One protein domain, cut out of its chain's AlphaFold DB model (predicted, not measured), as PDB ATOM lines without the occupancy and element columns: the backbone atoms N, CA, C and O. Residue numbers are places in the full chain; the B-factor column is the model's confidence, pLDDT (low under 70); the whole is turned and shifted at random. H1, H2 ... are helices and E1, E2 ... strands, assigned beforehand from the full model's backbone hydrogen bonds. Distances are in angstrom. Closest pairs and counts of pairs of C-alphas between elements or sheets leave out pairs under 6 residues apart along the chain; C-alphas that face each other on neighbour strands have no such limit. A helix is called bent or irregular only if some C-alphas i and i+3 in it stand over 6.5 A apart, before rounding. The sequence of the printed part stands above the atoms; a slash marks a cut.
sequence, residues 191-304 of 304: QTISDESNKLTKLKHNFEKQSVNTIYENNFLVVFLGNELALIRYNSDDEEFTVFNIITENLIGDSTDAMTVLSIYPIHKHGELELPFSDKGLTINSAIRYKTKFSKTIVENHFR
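What this domain is: This is residues 191 to 304 of the 304 residues of an uncharacterized protein of Nitritalea halalkaliphila LW7 (UniProt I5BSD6). A twisted sheet of five antiparallel strands stands between helices: the long helix H1 runs along one face and H2 covers part of the opposite face. The short closing helix H3 meets H1 and only grazes the sheet, and a long loop leads from H2 to the edge strand E5, with residues 267 to 273, of which 267 belongs to H2, sticking out. The printed part has 114 residues, with elements in the order H1 E1 E2 E3 E4 H2 E5 H3, and the sheet's order is E1 E2 E3 E4 E5. The class is mixed, helices and strands; the whole is compact, with a radius of gyration of the C-alphas of 14.1 A and spans of 42 by 30 by 23 A.

Where its parts are: H1, residues 191 to 208, begins at C-alpha 191 at (225.191, 216.639, 191.532) and is 25.6 A long. E1 is residues 213 to 217, E2 residues 220 to 225, E3 residues 228 to 235 with 22.3 A, and E4 residues 240 to 248 with 25.5 A. H2, residues 255 to 267, is 19.4 A long and only just irregular: C-alphas 263 and 266 are 6.9 A apart. E5, residues 284 to 292, measures 23.4 A. H3, residues 295 to 302, ends at C-alpha 302 at (229.457, 211.120, 220.439).

How they stand to each other: E1 to E4 form a meander, each strand the antiparallel neighbour of the one before. The hairpin E1 and E2 has N 222 and O 215 at 2.8 A; the hairpin E2 and E3 has N 221 and O 232 at 2.8 A; the hairpin E3 and E4 has N 231 and O 244 at 2.8 A. E5 is antiparallel to E4 at 168 degrees, with N 245 and O 288 at 2.8 A, within hydrogen-bond range. H1 and H2 lie on opposite faces, giving three layers, helices on both faces of a sheet. H1 runs along the strands at a height over the sheet of 7.6 A, at 7 degrees to E2 on the local plane. The closest C-alphas of H2 and E3 are those of Leu 231 and Leu 262, 6.6 A apart. H1, with residues 203 to 207 alone, only just touches H3, with 3 pairs of C-alphas within 8 A; the closest are those of Leu 203 and Ser 295, 6.4 A apart, at a steep tilt of 38 degrees, the same way. H2 is apart from H1 and H3. Each O i to N i+4 pair is within hydrogen-bond range in H1, against 7 of 9 in H2 and 3 of 4 in H3.

The domain as a whole: The two C-alphas farthest apart are those of Gln 191 and Asp 279, 43.5 A. The printed part has no cut, and the link from H2 to E5, 16 residues, is long. The mean pLDDT of the printed part is 70.5; residues 250 to 284 are among those under 70.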
ATOM      1  N   GLN A 191     224.409 215.710 190.722       41.41
ATOM      2  CA  GLN A 191     225.191 216.639 191.532       41.41
ATOM      3  C   GLN A 191     224.832 216.499 193.019       41.41
ATOM      4  O   GLN A 191     225.724 216.385 193.856       41.41
ATOM      5  N   THR A 192     223.546 216.330 193.331       45.97
ATOM      6  CA  THR A 192     223.028 216.153 194.694       45.97
ATOM      7  C   THR A 192     223.466 214.831 195.340       45.97
ATOM      8  O   THR A 192     223.980 214.838 196.457       45.97
ATOM      9  N   ILE A 193     223.372 213.695 194.626       50.03
ATOM     10  CA  ILE A 193     223.857 212.392 195.135       50.03
ATOM     11  C   ILE A 193     225.377 212.427 195.360       50.03
ATOM     12  O   ILE A 193     225.880 211.841 196.321       50.03
ATOM     13  N   SER A 194     226.116 213.138 194.501       58.19
ATOM     14  CA  SER A 194     227.560 213.340 194.670       58.19
ATOM     15  C   SER A 194     227.861 214.111 195.959       58.19
ATOM     16  O   SER A 194     228.719 213.692 196.734       58.19
ATOM     17  N   ASP A 195     227.125 215.185 196.252       64.69
ATOM     18  CA  ASP A 195     227.355 216.007 197.443       64.69
ATOM     19  C   ASP A 195     226.958 215.315 198.755       64.69
ATOM     20  O   ASP A 195     227.724 215.375 199.724       64.69
ATOM     21  N   GLU A 196     225.830 214.600 198.798       74.38
ATOM     22  CA  GLU A 196     225.430 213.800 199.968       74.38
ATOM     23  C   GLU A 196     226.445 212.696 200.262       74.38
ATOM     24  O   GLU A 196     226.943 212.578 201.390       74.38
ATOM     25  N   SER A 197     226.829 211.950 199.223       77.62
ATOM     26  CA  SER A 197     227.840 210.900 199.315       77.62
ATOM     27  C   SER A 197     229.187 211.459 199.775       77.62
ATOM     28  O   SER A 197     229.813 210.915 200.686       77.62
ATOM     29  N   ASN A 198     229.610 212.611 199.246       82.06
ATOM     30  CA  ASN A 198     230.845 213.276 199.656       82.06
ATOM     31  C   ASN A 198     230.811 213.726 201.124       82.06
ATOM     32  O   ASN A 198     231.810 213.591 201.839       82.06
ATOM     33  N   LYS A 199     229.685 214.273 201.601       86.56
ATOM     34  CA  LYS A 199     229.530 214.728 202.993       86.56
ATOM     35  C   LYS A 199     229.532 213.557 203.972       86.56
ATOM     36  O   LYS A 199     230.248 213.619 204.974       86.56
ATOM     37  N   LEU A 200     228.795 212.490 203.667       88.06
ATOM     38  CA  LEU A 200     228.737 211.287 204.497       88.06
ATOM     39  C   LEU A 200     230.062 210.516 204.473       88.06
ATOM     40  O   LEU A 200     230.524 210.095 205.528       88.06
ATOM     41  N   THR A 201     230.747 210.438 203.329       85.62
ATOM     42  CA  THR A 201     232.082 209.819 203.223       85.62
ATOM     43  C   THR A 201     233.134 210.590 204.028       85.62
ATOM     44  O   THR A 201     233.937 209.994 204.744       85.62
ATOM     45  N   LYS A 202     233.109 211.931 204.000       88.25
ATOM     46  CA  LYS A 202     233.983 212.752 204.861       88.25
ATOM     47  C   LYS A 202     233.703 212.528 206.347       88.25
ATOM     48  O   LYS A 202     234.641 212.466 207.139       88.25
ATOM     49  N   LEU A 203     232.431 212.421 206.733       90.31
ATOM     50  CA  LEU A 203     232.040 212.152 208.116       90.31
ATOM     51  C   LEU A 203     232.467 210.745 208.560       90.31
ATOM     52  O   LEU A 203     233.050 210.612 209.632       90.31
ATOM     53  N   LYS A 204     232.271 209.737 207.702       90.19
ATOM     54  CA  LYS A 204     232.753 208.364 207.885       90.19
ATOM     55  C   LYS A 204     234.246 208.348 208.217       90.19
ATOM     56  O   LYS A 204     234.631 207.868 209.278       90.19
ATOM     57  N   HIS A 205     235.069 208.983 207.384       88.44
ATOM     58  CA  HIS A 205     236.511 209.068 207.619       88.44
ATOM     59  C   HIS A 205     236.886 209.752 208.941       88.44
ATOM     60  O   HIS A 205     237.908 209.418 209.536       88.44
ATOM     61  N   ASN A 206     236.093 210.711 209.428       88.25
ATOM     62  CA  ASN A 206     236.349 211.349 210.722       88.25
ATOM     63  C   ASN A 206     236.046 210.429 211.914       88.25
ATOM     64  O   ASN A 206     236.723 210.541 212.937       88.25
ATOM     65  N   PHE A 207     235.068 209.530 211.788       87.94
ATOM     66  CA  PHE A 207     234.790 208.493 212.784       87.94
ATOM     67  C   PHE A 207     235.822 207.360 212.729       87.94
ATOM     68  O   PHE A 207     236.359 206.977 213.765       87.94
ATOM     69  N   GLU A 208     236.195 206.895 211.535       84.44
ATOM     70  CA  GLU A 208     237.221 205.852 211.362       84.44
ATOM     71  C   GLU A 208     238.584 206.274 211.935       84.44
ATOM     72  O   GLU A 208     239.278 205.466 212.552       84.44
ATOM     73  N   LYS A 209     238.952 207.561 211.814       87.56
ATOM     74  CA  LYS A 209     240.153 208.136 212.459       87.56
ATOM     75  C   LYS A 209     240.163 207.999 213.981       87.56
ATOM     76  O   LYS A 209     241.226 208.084 214.583       87.56
ATOM     77  N   GLN A 210     238.996 207.823 214.588       82.88
ATOM     78  CA  GLN A 210     238.815 207.632 216.024       82.88
ATOM     79  C   GLN A 210     238.529 206.163 216.364       82.88
ATOM     80  O   GLN A 210     238.019 205.866 217.438       82.88
ATOM     81  N   SER A 211     238.850 205.245 215.444       83.75
ATOM     82  CA  SER A 211     238.660 203.797 215.593       83.75
ATOM     83  C   SER A 211     237.204 203.379 215.821       83.75
ATOM     84  O   SER A 211     236.938 202.328 216.402       83.75
ATOM     85  N   VAL A 212     236.260 204.184 215.335       83.31
ATOM     86  CA  VAL A 212     234.828 203.890 215.400       83.31
ATOM     87  C   VAL A 212     234.403 203.120 214.163       83.31
ATOM     88  O   VAL A 212     234.712 203.512 213.035       83.31
ATOM     89  N   ASN A 213     233.677 202.024 214.378       83.06
ATOM     90  CA  ASN A 213     233.144 201.227 213.285       83.06
ATOM     91  C   ASN A 213     231.994 201.980 212.602       83.06
ATOM     92  O   ASN A 213     231.138 202.573 213.263       83.06
ATOM     93  N   THR A 214     231.987 201.967 211.271       84.31
ATOM     94  CA  THR A 214     230.990 202.674 210.469       84.31
ATOM     95  C   THR A 214     230.593 201.882 209.233       84.31
ATOM     96  O   THR A 214     231.417 201.211 208.615       84.31
ATOM     97  N   ILE A 215     229.328 202.003 208.838       81.44
ATOM     98  CA  ILE A 215     228.779 201.393 207.623       81.44
ATOM     99  C   ILE A 215     228.132 202.496 206.798       81.44
ATOM    100  O   ILE A 215     227.336 203.272 207.318       81.44
ATOM    101  N   TYR A 216     228.492 202.589 205.520       78.50
ATOM    102  CA  TYR A 216     227.884 203.535 204.589       78.50
ATOM    103  C   TYR A 216     227.146 202.763 203.504       78.50
ATOM    104  O   TYR A 216     227.780 202.093 202.691       78.50
ATOM    105  N   GLU A 217     225.822 202.873 203.496       70.44
ATOM    106  CA  GLU A 217     224.944 202.198 202.542       70.44
ATOM    107  C   GLU A 217     223.757 203.098 202.207       70.44
ATOM    108  O   GLU A 217     223.283 203.847 203.057       70.44
ATOM    109  N   ASN A 218     223.267 203.030 200.963       64.31
ATOM    110  CA  ASN A 218     222.009 203.659 200.536       64.31
ATOM    111  C   ASN A 218     221.822 205.121 201.018       64.31
ATOM    112  O   ASN A 218     220.740 205.501 201.469       64.31
ATOM    113  N   ASN A 219     222.877 205.941 200.923       68.31
ATOM    114  CA  ASN A 219     222.914 207.360 201.317       68.31
ATOM    115  C   ASN A 219     222.675 207.638 202.814       68.31
ATOM    116  O   ASN A 219     222.205 208.710 203.202       68.31
ATOM    117  N   PHE A 220     223.031 206.698 203.685       77.12
ATOM    118  CA  PHE A 220     223.129 206.941 205.118       77.12
ATOM    119  C   PHE A 220     224.412 206.343 205.694       77.12
ATOM    120  O   PHE A 220     224.980 205.384 205.175       77.12
ATOM    121  N   LEU A 221     224.884 206.952 206.776       84.31
ATOM    122  CA  LEU A 221     226.029 206.504 207.551       84.31
ATOM    123  C   LEU A 221     225.530 205.962 208.885       84.31
ATOM    124  O   LEU A 221     224.860 206.677 209.628       84.31
ATOM    125  N   VAL A 222     225.881 204.722 209.194       82.75
ATOM    126  CA  VAL A 222     225.678 204.119 210.507       82.75
ATOM    127  C   VAL A 222     226.985 204.142 211.279       82.75
ATOM    128  O   VAL A 222     228.032 203.791 210.735       82.75
ATOM    129  N   VAL A 223     226.922 204.573 212.536       85.06
ATOM    130  CA  VAL A 223     228.073 204.716 213.435       85.06
ATOM    131  C   VAL A 223     227.826 203.895 214.696       85.06
ATOM    132  O   VAL A 223     226.763 204.009 215.304       85.06
ATOM    133  N   PHE A 224     228.813 203.081 215.075       81.81
ATOM    134  CA  PHE A 224     228.742 202.151 216.203       81.81
ATOM    135  C   PHE A 224     229.659 202.597 217.341       81.81
ATOM    136  O   PHE A 224     230.882 202.561 217.203       81.81
ATOM    137  N   LEU A 225     229.082 202.967 218.481       76.88
ATOM    138  CA  LEU A 225     229.797 203.506 219.639       76.88
ATOM    139  C   LEU A 225     229.414 202.734 220.901       76.88
ATOM    140  O   LEU A 225     228.659 203.206 221.745       76.88
ATOM    141  N   GLY A 226     229.924 201.508 221.019       75.31
ATOM    142  CA  GLY A 226     229.609 200.625 222.142       75.31
ATOM    143  C   GLY A 226     228.112 200.306 222.217       75.31
ATOM    144  O   GLY A 226     227.616 199.460 221.475       75.31
ATOM    145  N   ASN A 227     227.414 200.988 223.124       76.50
ATOM    146  CA  ASN A 227     225.984 200.834 223.401       76.50
ATOM    147  C   ASN A 227     225.132 201.859 222.626       76.50
ATOM    148  O   ASN A 227     223.910 201.872 222.745       76.50
ATOM    149  N   GLU A 228     225.768 202.771 221.891       80.12
ATOM    150  CA  GLU A 228     225.102 203.777 221.076       80.12
ATOM    151  C   GLU A 228     225.229 203.442 219.591       80.12
ATOM    152  O   GLU A 228     226.271 203.001 219.094       80.12
ATOM    153  N   LEU A 229     224.138 203.690 218.876       79.94
ATOM    154  CA  LEU A 229     224.021 203.481 217.452       79.94
ATOM    155  C   LEU A 229     223.402 204.716 216.805       79.94
ATOM    156  O   LEU A 229     222.274 205.093 217.124       79.94
ATOM    157  N   ALA A 230     224.121 205.328 215.868       82.31
ATOM    158  CA  ALA A 230     223.658 206.524 215.177       82.31
ATOM    159  C   ALA A 230     223.421 206.245 213.695       82.31
ATOM    160  O   ALA A 230     224.329 205.806 212.993       82.31
ATOM    161  N   LEU A 231     222.222 206.556 213.204       81.62
ATOM    162  CA  LEU A 231     221.928 206.663 211.777       81.62
ATOM    163  C   LEU A 231     221.970 208.128 211.366       81.62
ATOM    164  O   LEU A 231     221.204 208.961 211.853       81.62
ATOM    165  N   ILE A 232     222.863 208.436 210.437       85.50
ATOM    166  CA  ILE A 232     223.140 209.789 209.989       85.50
ATOM    167  C   ILE A 232     222.807 209.883 208.509       85.50
ATOM    168  O   ILE A 232     223.336 209.148 207.678       85.50
ATOM    169  N   ARG A 233     221.943 210.833 208.172       85.62
ATOM    170  CA  ARG A 233     221.640 211.218 206.794       85.62
ATOM    171  C   ARG A 233     222.039 212.660 206.595       85.62
ATOM    172  O   ARG A 233     221.910 213.453 207.523       85.62
ATOM    173  N   TYR A 234     222.488 213.002 205.401       81.94
ATOM    174  CA  TYR A 234     222.667 214.392 205.010       81.94
ATOM    175  C   TYR A 234     221.567 214.738 204.019       81.94
ATOM    176  O   TYR A 234     221.421 214.046 203.021       81.94
ATOM    177  N   ASN A 235     220.780 215.761 204.338       76.44
ATOM    178  CA  ASN A 235     219.837 216.345 203.402       76.44
ATOM    179  C   ASN A 235     220.545 217.505 202.704       76.44
ATOM    180  O   ASN A 235     220.881 218.507 203.340       76.44
ATOM    181  N   SER A 236     220.800 217.340 201.414       73.12
ATOM    182  CA  SER A 236     221.404 218.355 200.553       73.12
ATOM    183  C   SER A 236     220.547 219.618 200.416       73.12
ATOM    184  O   SER A 236     221.112 220.711 200.417       73.12
ATOM    185  N   ASP A 237     219.218 219.493 200.414       68.00
ATOM    186  CA  ASP A 237     218.289 220.626 200.286       68.00
ATOM    187  C   ASP A 237     218.373 221.556 201.516       68.00
ATOM    188  O   ASP A 237     218.566 222.779 201.421       68.00
ATOM    189  N   ASP A 238     218.324 220.952 202.707       72.69
ATOM    190  CA  ASP A 238     218.428 221.656 203.992       72.69
ATOM    191  C   ASP A 238     219.884 222.036 204.340       72.69
ATOM    192  O   ASP A 238     220.117 222.886 205.204       72.69
ATOM    193  N   GLU A 239     220.864 221.426 203.663       80.00
ATOM    194  CA  GLU A 239     222.292 221.414 204.017       80.00
ATOM    195  C   GLU A 239     222.543 220.992 205.476       80.00
ATOM    196  O   GLU A 239     223.400 221.531 206.185       80.00
ATOM    197  N   GLU A 240     221.770 220.013 205.942       86.56
ATOM    198  CA  GLU A 240     221.758 219.566 207.330       86.56
ATOM    199  C   GLU A 240     221.888 218.056 207.436       86.56
ATOM    200  O   GLU A 240     221.285 217.278 206.697       86.56
ATOM    201  N   PHE A 241     222.634 217.624 208.443       86.50
ATOM    202  CA  PHE A 241     222.603 216.250 208.888       86.50
ATOM    203  C   PHE A 241     221.381 216.029 209.769       86.50
ATOM    204  O   PHE A 241     221.164 216.761 210.734       86.50
ATOM    205  N   THR A 242     220.613 214.986 209.478       83.12
ATOM    206  CA  THR A 242     219.678 214.399 210.435       83.12
ATOM    207  C   THR A 242     220.367 213.225 211.099       83.12
ATOM    208  O   THR A 242     220.807 212.296 210.423       83.12
ATOM    209  N   VAL A 243     220.428 213.268 212.421       83.44
ATOM    210  CA  VAL A 243     221.046 212.240 213.244       83.44
ATOM    211  C   VAL A 243     219.958 211.578 214.076       83.44
ATOM    212  O   VAL A 243     219.166 212.256 214.739       83.44
ATOM    213  N   PHE A 244     219.893 210.255 213.996       78.12
ATOM    214  CA  PHE A 244     219.014 209.425 214.797       78.12
ATOM    215  C   PHE A 244     219.852 208.490 215.660       78.12
ATOM    216  O   PHE A 244     220.403 207.517 215.151       78.12
ATOM    217  N   ASN A 245     219.938 208.803 216.947       79.62
ATOM    218  CA  ASN A 245     220.705 208.039 217.919       79.62
ATOM    219  C   ASN A 245     219.778 207.116 218.691       79.62
ATOM    220  O   ASN A 245     218.728 207.543 219.173       79.62
ATOM    221  N   ILE A 246     220.193 205.867 218.832       73.38
ATOM    222  CA  ILE A 246     219.575 204.863 219.683       73.38
ATOM    223  C   ILE A 246     220.618 204.457 220.716       73.38
ATOM    224  O   ILE A 246     221.732 204.082 220.358       73.38
ATOM    225  N   ILE A 247     220.244 204.509 221.989       77.44
ATOM    226  CA  ILE A 247     221.047 203.987 223.092       77.44
ATOM    227  C   ILE A 247     220.408 202.675 223.531       77.44
ATOM    228  O   ILE A 247     219.226 202.654 223.884       77.44
ATOM    229  N   THR A 248     221.176 201.592 223.517       70.88
ATOM    230  CA  THR A 248     220.744 200.263 223.957       70.88
ATOM    231  C   THR A 248     221.309 199.918 225.336       70.88
ATOM    232  O   THR A 248     222.305 200.490 225.777       70.88
ATOM    233  N   GLU A 249     220.664 198.999 226.059       71.19
ATOM    234  CA  GLU A 249     221.209 198.464 227.321       71.19
ATOM    235  C   GLU A 249     222.437 197.583 227.076       71.19
ATOM    236  O   GLU A 249     223.415 197.655 227.818       71.19
ATOM    237  N   ASN A 250     222.399 196.787 226.003       69.62
ATOM    238  CA  ASN A 250     223.440 195.830 225.643       69.62
ATOM    239  C   ASN A 250     224.205 196.277 224.388       69.62
ATOM    240  O   ASN A 250     223.643 196.928 223.506       69.62
ATOM    241  N   LEU A 251     225.488 195.903 224.306       62.34
ATOM    242  CA  LEU A 251     226.354 196.136 223.144       62.34
ATOM    243  C   LEU A 251     225.797 195.440 221.897       62.34
ATOM    244  O   LEU A 251     225.484 194.248 221.928       62.34
ATOM    245  N   ILE A 252     225.742 196.164 220.780       63.03
ATOM    246  CA  ILE A 252     225.304 195.596 219.505       63.03
ATOM    247  C   ILE A 252     226.519 194.987 218.804       63.03
ATOM    248  O   ILE A 252     227.329 195.693 218.207       63.03
ATOM    249  N   GLY A 253     226.672 193.668 218.926       55.25
ATOM    250  CA  GLY A 253     227.822 192.938 218.382       55.25
ATOM    251  C   GLY A 253     227.759 192.654 216.875       55.25
ATOM    252  O   GLY A 253     228.798 192.377 216.282       55.25
ATOM    253  N   ASP A 254     226.574 192.727 216.255       64.44
ATOM    254  CA  ASP A 254     226.360 192.416 214.834       64.44
ATOM    255  C   ASP A 254     225.844 193.644 214.063       64.44
ATOM    256  O   ASP A 254     224.809 194.235 214.391       64.44
ATOM    257  N   SER A 255     226.564 194.008 212.999       58.75
ATOM    258  CA  SER A 255     226.209 195.073 212.059       58.75
ATOM    259  C   SER A 255     224.828 194.903 211.425       58.75
ATOM    260  O   SER A 255     224.157 195.892 211.137       58.75
ATOM    261  N   THR A 256     224.390 193.664 211.219       62.22
ATOM    262  CA  THR A 256     223.110 193.325 210.582       62.22
ATOM    263  C   THR A 256     221.938 193.648 211.503       62.22
ATOM    264  O   THR A 256     220.954 194.264 211.083       62.22
ATOM    265  N   ASP A 257     222.064 193.301 212.784       59.22
ATOM    266  CA  ASP A 257     221.041 193.566 213.797       59.22
ATOM    267  C   ASP A 257     220.921 195.072 214.071       59.22
ATOM    268  O   ASP A 257     219.813 195.609 214.104       59.22
ATOM    269  N   ALA A 258     222.046 195.791 214.127       60.97
ATOM    270  CA  ALA A 258     222.068 197.251 214.215       60.97
ATOM    271  C   ALA A 258     221.358 197.945 213.040       60.97
ATOM    272  O   ALA A 258     220.507 198.815 213.239       60.97
ATOM    273  N   MET A 259     221.692 197.552 211.807       60.09
ATOM    274  CA  MET A 259     221.086 198.107 210.592       60.09
ATOM    275  C   MET A 259     219.575 197.878 210.564       60.09
ATOM    276  O   MET A 259     218.807 198.769 210.194       60.09
ATOM    277  N   THR A 260     219.142 196.702 211.011       57.59
ATOM    278  CA  THR A 260     217.727 196.344 211.080       57.59
ATOM    279  C   THR A 260     217.000 197.182 212.136       57.59
ATOM    280  O   THR A 260     215.960 197.771 211.838       57.59
ATOM    281  N   VAL A 261     217.572 197.341 213.335       59.38
ATOM    282  CA  VAL A 261     217.009 198.192 214.401       59.38
ATOM    283  C   VAL A 261     216.868 199.648 213.942       59.38
ATOM    284  O   VAL A 261     215.796 200.232 214.101       59.38
ATOM    285  N   LEU A 262     217.895 200.234 213.318       59.31
ATOM    286  CA  LEU A 262     217.849 201.625 212.839       59.31
ATOM    287  C   LEU A 262     216.877 201.851 211.687       59.31
ATOM    288  O   LEU A 262     216.338 202.950 211.549       59.31
ATOM    289  N   SER A 263     216.675 200.840 210.848       55.66
ATOM    290  CA  SER A 263     215.749 200.924 209.717       55.66
ATOM    291  C   SER A 263     214.296 200.832 210.178       55.66
ATOM    292  O   SER A 263     213.426 201.491 209.615       55.66
ATOM    293  N   ILE A 264     214.041 200.036 211.219       53.88
ATOM    294  CA  ILE A 264     212.701 199.733 211.723       53.88
ATOM    295  C   ILE A 264     212.262 200.773 212.760       53.88
ATOM    296  O   ILE A 264     211.189 201.357 212.635       53.88
ATOM    297  N   TYR A 265     213.086 201.083 213.761       53.78
ATOM    298  CA  TYR A 265     212.665 201.874 214.925       53.78
ATOM    299  C   TYR A 265     212.027 203.246 214.601       53.78
ATOM    300  O   TYR A 265     210.985 203.561 215.182       53.78
ATOM    301  N   PRO A 266     212.543 204.064 213.656       53.31
ATOM    302  CA  PRO A 266     211.921 205.343 213.299       53.31
ATOM    303  C   PRO A 266     210.493 205.220 212.743       53.31
ATOM    304  O   PRO A 266     209.746 206.197 212.777       53.31
ATOM    305  N   ILE A 267     210.127 204.044 212.223       50.72
ATOM    306  CA  ILE A 267     208.835 203.752 211.590       50.72
ATOM    307  C   ILE A 267     207.794 203.318 212.639       50.72
ATOM    308  O   ILE A 267     206.603 203.556 212.465       50.72
ATOM    309  N   HIS A 268     208.232 202.751 213.767       49.88
ATOM    310  CA  HIS A 268     207.367 202.126 214.777       49.88
ATOM    311  C   HIS A 268     207.025 203.027 215.977       49.88
ATOM    312  O   HIS A 268     206.608 202.539 217.024       49.88
ATOM    313  N   LYS A 269     207.164 204.355 215.860       44.56
ATOM    314  CA  LYS A 269     207.051 205.305 216.987       44.56
ATOM    315  C   LYS A 269     205.625 205.535 217.541       44.56
ATOM    316  O   LYS A 269     205.354 206.594 218.109       44.56
ATOM    317  N   HIS A 270     204.717 204.571 217.419       40.72
ATOM    318  CA  HIS A 270     203.368 204.654 217.972       40.72
ATOM    319  C   HIS A 270     203.022 203.406 218.782       40.72
ATOM    320  O   HIS A 270     202.541 202.433 218.224       40.72
ATOM    321  N   GLY A 271     203.245 203.504 220.098       34.56
ATOM    322  CA  GLY A 271     202.574 202.709 221.130       34.56
ATOM    323  C   GLY A 271     202.878 201.212 221.121       34.56
ATOM    324  O   GLY A 271     202.303 200.473 220.338       34.56
ATOM    325  N   GLU A 272     203.733 200.791 222.055       40.84
ATOM    326  CA  GLU A 272     203.757 199.437 222.634       40.84
ATOM    327  C   GLU A 272     203.601 198.269 221.647       40.84
ATOM    328  O   GLU A 272     202.572 197.604 221.570       40.84
ATOM    329  N   LEU A 273     204.686 197.960 220.947       37.72
ATOM    330  CA  LEU A 273     204.959 196.611 220.471       37.72
ATOM    331  C   LEU A 273     206.373 196.277 220.930       37.72
ATOM    332  O   LEU A 273     207.270 197.118 220.815       37.72
ATOM    333  N   GLU A 274     206.555 195.074 221.475       43.91
ATOM    334  CA  GLU A 274     207.876 194.478 221.649       43.91
ATOM    335  C   GLU A 274     208.662 194.738 220.362       43.91
ATOM    336  O   GLU A 274     208.217 194.401 219.259       43.91
ATOM    337  N   LEU A 275     209.791 195.442 220.484       45.91
ATOM    338  CA  LEU A 275     210.710 195.585 219.363       45.91
ATOM    339  C   LEU A 275     210.973 194.178 218.818       45.91
ATOM    340  O   LEU A 275     211.051 193.259 219.632       45.91
ATOM    341  N   PRO A 276     211.162 193.982 217.501       44.38
ATOM    342  CA  PRO A 276     211.373 192.653 216.908       44.38
ATOM    343  C   PRO A 276     212.632 191.892 217.400       44.38
ATOM    344  O   PRO A 276     213.087 190.954 216.752       44.38
ATOM    345  N   PHE A 277     213.211 192.286 218.538       49.12
ATOM    346  CA  PHE A 277     214.466 191.830 219.114       49.12
ATOM    347  C   PHE A 277     214.437 191.696 220.650       49.12
ATOM    348  O   PHE A 277     215.509 191.537 221.237       49.12
ATOM    349  N   SER A 278     213.265 191.711 221.308       48.19
ATOM    350  CA  SER A 278     213.152 191.280 222.721       48.19
ATOM    351  C   SER A 278     213.801 189.907 222.920       48.19
ATOM    352  O   SER A 278     214.591 189.705 223.840       48.19
ATOM    353  N   ASP A 279     213.581 189.014 221.955       48.00
ATOM    354  CA  ASP A 279     214.091 187.641 221.929       48.00
ATOM    355  C   ASP A 279     215.612 187.563 221.699       48.00
ATOM    356  O   ASP A 279     216.234 186.535 221.965       48.00
ATOM    357  N   LYS A 280     216.230 188.655 221.222       50.41
ATOM    358  CA  LYS A 280     217.688 188.808 221.069       50.41
ATOM    359  C   LYS A 280     218.333 189.604 222.211       50.41
ATOM    360  O   LYS A 280     219.534 189.856 222.173       50.41
ATOM    361  N   GLY A 281     217.557 190.014 223.218       54.06
ATOM    362  CA  GLY A 281     218.050 190.764 224.374       54.06
ATOM    363  C   GLY A 281     218.472 192.207 224.068       54.06
ATOM    364  O   GLY A 281     219.264 192.778 224.816       54.06
ATOM    365  N   LEU A 282     217.987 192.809 222.976       57.19
ATOM    366  CA  LEU A 282     218.264 194.210 222.642       57.19
ATOM    367  C   LEU A 282     217.163 195.123 223.196       57.19
ATOM    368  O   LEU A 282     216.126 195.325 222.565       57.19
ATOM    369  N   THR A 283     217.415 195.710 224.364       65.38
ATOM    370  CA  THR A 283     216.558 196.745 224.956       65.38
ATOM    371  C   THR A 283     217.015 198.130 224.514       65.38
ATOM    372  O   THR A 283     218.197 198.461 224.626       65.38
ATOM    373  N   ILE A 284     216.086 198.966 224.046       66.50
ATOM    374  CA  ILE A 284     216.357 200.374 223.734       66.50
ATOM    375  C   ILE A 284     216.063 201.220 224.972       66.50
ATOM    376  O   ILE A 284     214.913 201.330 225.387       66.50
ATOM    377  N   ASN A 285     217.100 201.852 225.517       70.88
ATOM    378  CA  ASN A 285     217.002 202.773 226.649       70.88
ATOM    379  C   ASN A 285     216.425 204.123 226.237       70.88
ATOM    380  O   ASN A 285     215.590 204.701 226.928       70.88
ATOM    381  N   SER A 286     216.906 204.663 225.119       72.00
ATOM    382  CA  SER A 286     216.420 205.936 224.602       72.00
ATOM    383  C   SER A 286     216.692 206.064 223.112       72.00
ATOM    384  O   SER A 286     217.578 205.409 222.562       72.00
ATOM    385  N   ALA A 287     215.923 206.934 222.464       70.06
ATOM    386  CA  ALA A 287     216.153 207.313 221.085       70.06
ATOM    387  C   ALA A 287     216.009 208.827 220.932       70.06
ATOM    388  O   ALA A 287     214.991 209.413 221.315       70.06
ATOM    389  N   ILE A 288     217.025 209.461 220.357       76.69
ATOM    390  CA  ILE A 288     217.111 210.909 220.196       76.69
ATOM    391  C   ILE A 288     217.262 211.216 218.716       76.69
ATOM    392  O   ILE A 288     218.106 210.658 218.021       76.69
ATOM    393  N   ARG A 289     216.451 212.151 218.229       79.62
ATOM    394  CA  ARG A 289     216.586 212.694 216.881       79.62
ATOM    395  C   ARG A 289     216.974 214.154 216.967       79.62
ATOM    396  O   ARG A 289     216.280 214.924 217.627       79.62
ATOM    397  N   TYR A 290     218.014 214.543 216.246       80.50
ATOM    398  CA  TYR A 290     218.384 215.945 216.105       80.50
ATOM    399  C   TYR A 290     218.870 216.258 214.691       80.50
ATOM    400  O   TYR A 290     219.161 215.365 213.893       80.50
ATOM    401  N   LYS A 291     218.915 217.552 214.375       85.94
ATOM    402  CA  LYS A 291     219.476 218.074 213.130       85.94
ATOM    403  C   LYS A 291     220.671 218.972 213.432       85.94
ATOM    404  O   LYS A 291     220.690 219.641 214.463       85.94
ATOM    405  N   THR A 292     221.669 218.986 212.554       87.25
ATOM    406  CA  THR A 292     222.807 219.911 212.650       87.25
ATOM    407  C   THR A 292     223.418 220.202 211.285       87.25
ATOM    408  O   THR A 292     223.551 219.311 210.452       87.25
ATOM    409  N   LYS A 293     223.864 221.443 211.070       86.62
ATOM    410  CA  LYS A 293     224.618 221.847 209.869       86.62
ATOM    411  C   LYS A 293     226.084 221.414 209.907       86.62
ATOM    412  O   LYS A 293     226.760 221.392 208.880       86.62
ATOM    413  N   PHE A 294     226.603 221.074 211.087       84.06
ATOM    414  CA  PHE A 294     228.035 220.885 211.299       84.06
ATOM    415  C   PHE A 294     228.366 219.431 211.624       84.06
ATOM    416  O   PHE A 294     228.017 218.919 212.687       84.06
ATOM    417  N   SER A 295     229.140 218.792 210.744       79.62
ATOM    418  CA  SER A 295     229.666 217.436 210.951       79.62
ATOM    419  C   SER A 295     230.509 217.318 212.224       79.62
ATOM    420  O   SER A 295     230.472 216.293 212.898       79.62
ATOM    421  N   LYS A 296     231.222 218.389 212.598       83.06
ATOM    422  CA  LYS A 296     232.010 218.465 213.834       83.06
ATOM    423  C   LYS A 296     231.147 218.274 215.083       83.06
ATOM    424  O   LYS A 296     231.545 217.539 215.972       83.06
ATOM    425  N   THR A 297     229.958 218.876 215.120       81.00
ATOM    426  CA  THR A 297     229.018 218.740 216.243       81.00
ATOM    427  C   THR A 297     228.540 217.303 216.404       81.00
ATOM    428  O   THR A 297     228.389 216.840 217.526       81.00
ATOM    429  N   ILE A 298     228.345 216.582 215.295       81.56
ATOM    430  CA  ILE A 298     227.969 215.164 215.335       81.56
ATOM    431  C   ILE A 298     229.083 214.364 215.996       81.56
ATOM    432  O   ILE A 298     228.818 213.631 216.936       81.56
ATOM    433  N   VAL A 299     230.325 214.535 215.542       79.94
ATOM    434  CA  VAL A 299     231.475 213.837 216.124       79.94
ATOM    435  C   VAL A 299     231.625 214.202 217.603       79.94
ATOM    436  O   VAL A 299     231.639 213.320 218.446       79.94
ATOM    437  N   GLU A 300     231.648 215.490 217.949       80.25
ATOM    438  CA  GLU A 300     231.825 215.939 219.336       80.25
ATOM    439  C   GLU A 300     230.729 215.446 220.290       80.25
ATOM    440  O   GLU A 300     231.032 215.165 221.441       80.25
ATOM    441  N   ASN A 301     229.477 215.325 219.843       76.19
ATOM    442  CA  ASN A 301     228.389 214.824 220.688       76.19
ATOM    443  C   ASN A 301     228.522 213.334 221.038       76.19
ATOM    444  O   ASN A 301     227.910 212.907 222.008       76.19
ATOM    445  N   HIS A 302     229.300 212.568 220.274       70.56
ATOM    446  CA  HIS A 302     229.457 211.120 220.439       70.56
ATOM    447  C   HIS A 302     230.726 210.709 221.211       70.56
ATOM    448  O   HIS A 302     230.895 209.540 221.537       70.56
ATOM    449  N   PHE A 303     231.630 211.653 221.493       61.81
ATOM    450  CA  PHE A 303     232.865 211.420 222.260       61.81
ATOM    451  C   PHE A 303     232.931 212.258 223.550       61.81
ATOM    452  O   PHE A 303     234.019 212.484 224.082       61.81
ATOM    453  N   ARG A 304     231.787 212.769 224.020       53.47
ATOM    454  CA  ARG A 304     231.662 213.501 225.288       53.47
ATOM    455  C   ARG A 304     231.263 212.585 226.430       53.47
ATOM    456  O   ARG A 304     230.455 211.667 226.189       53.47
TER     457      ARG A 304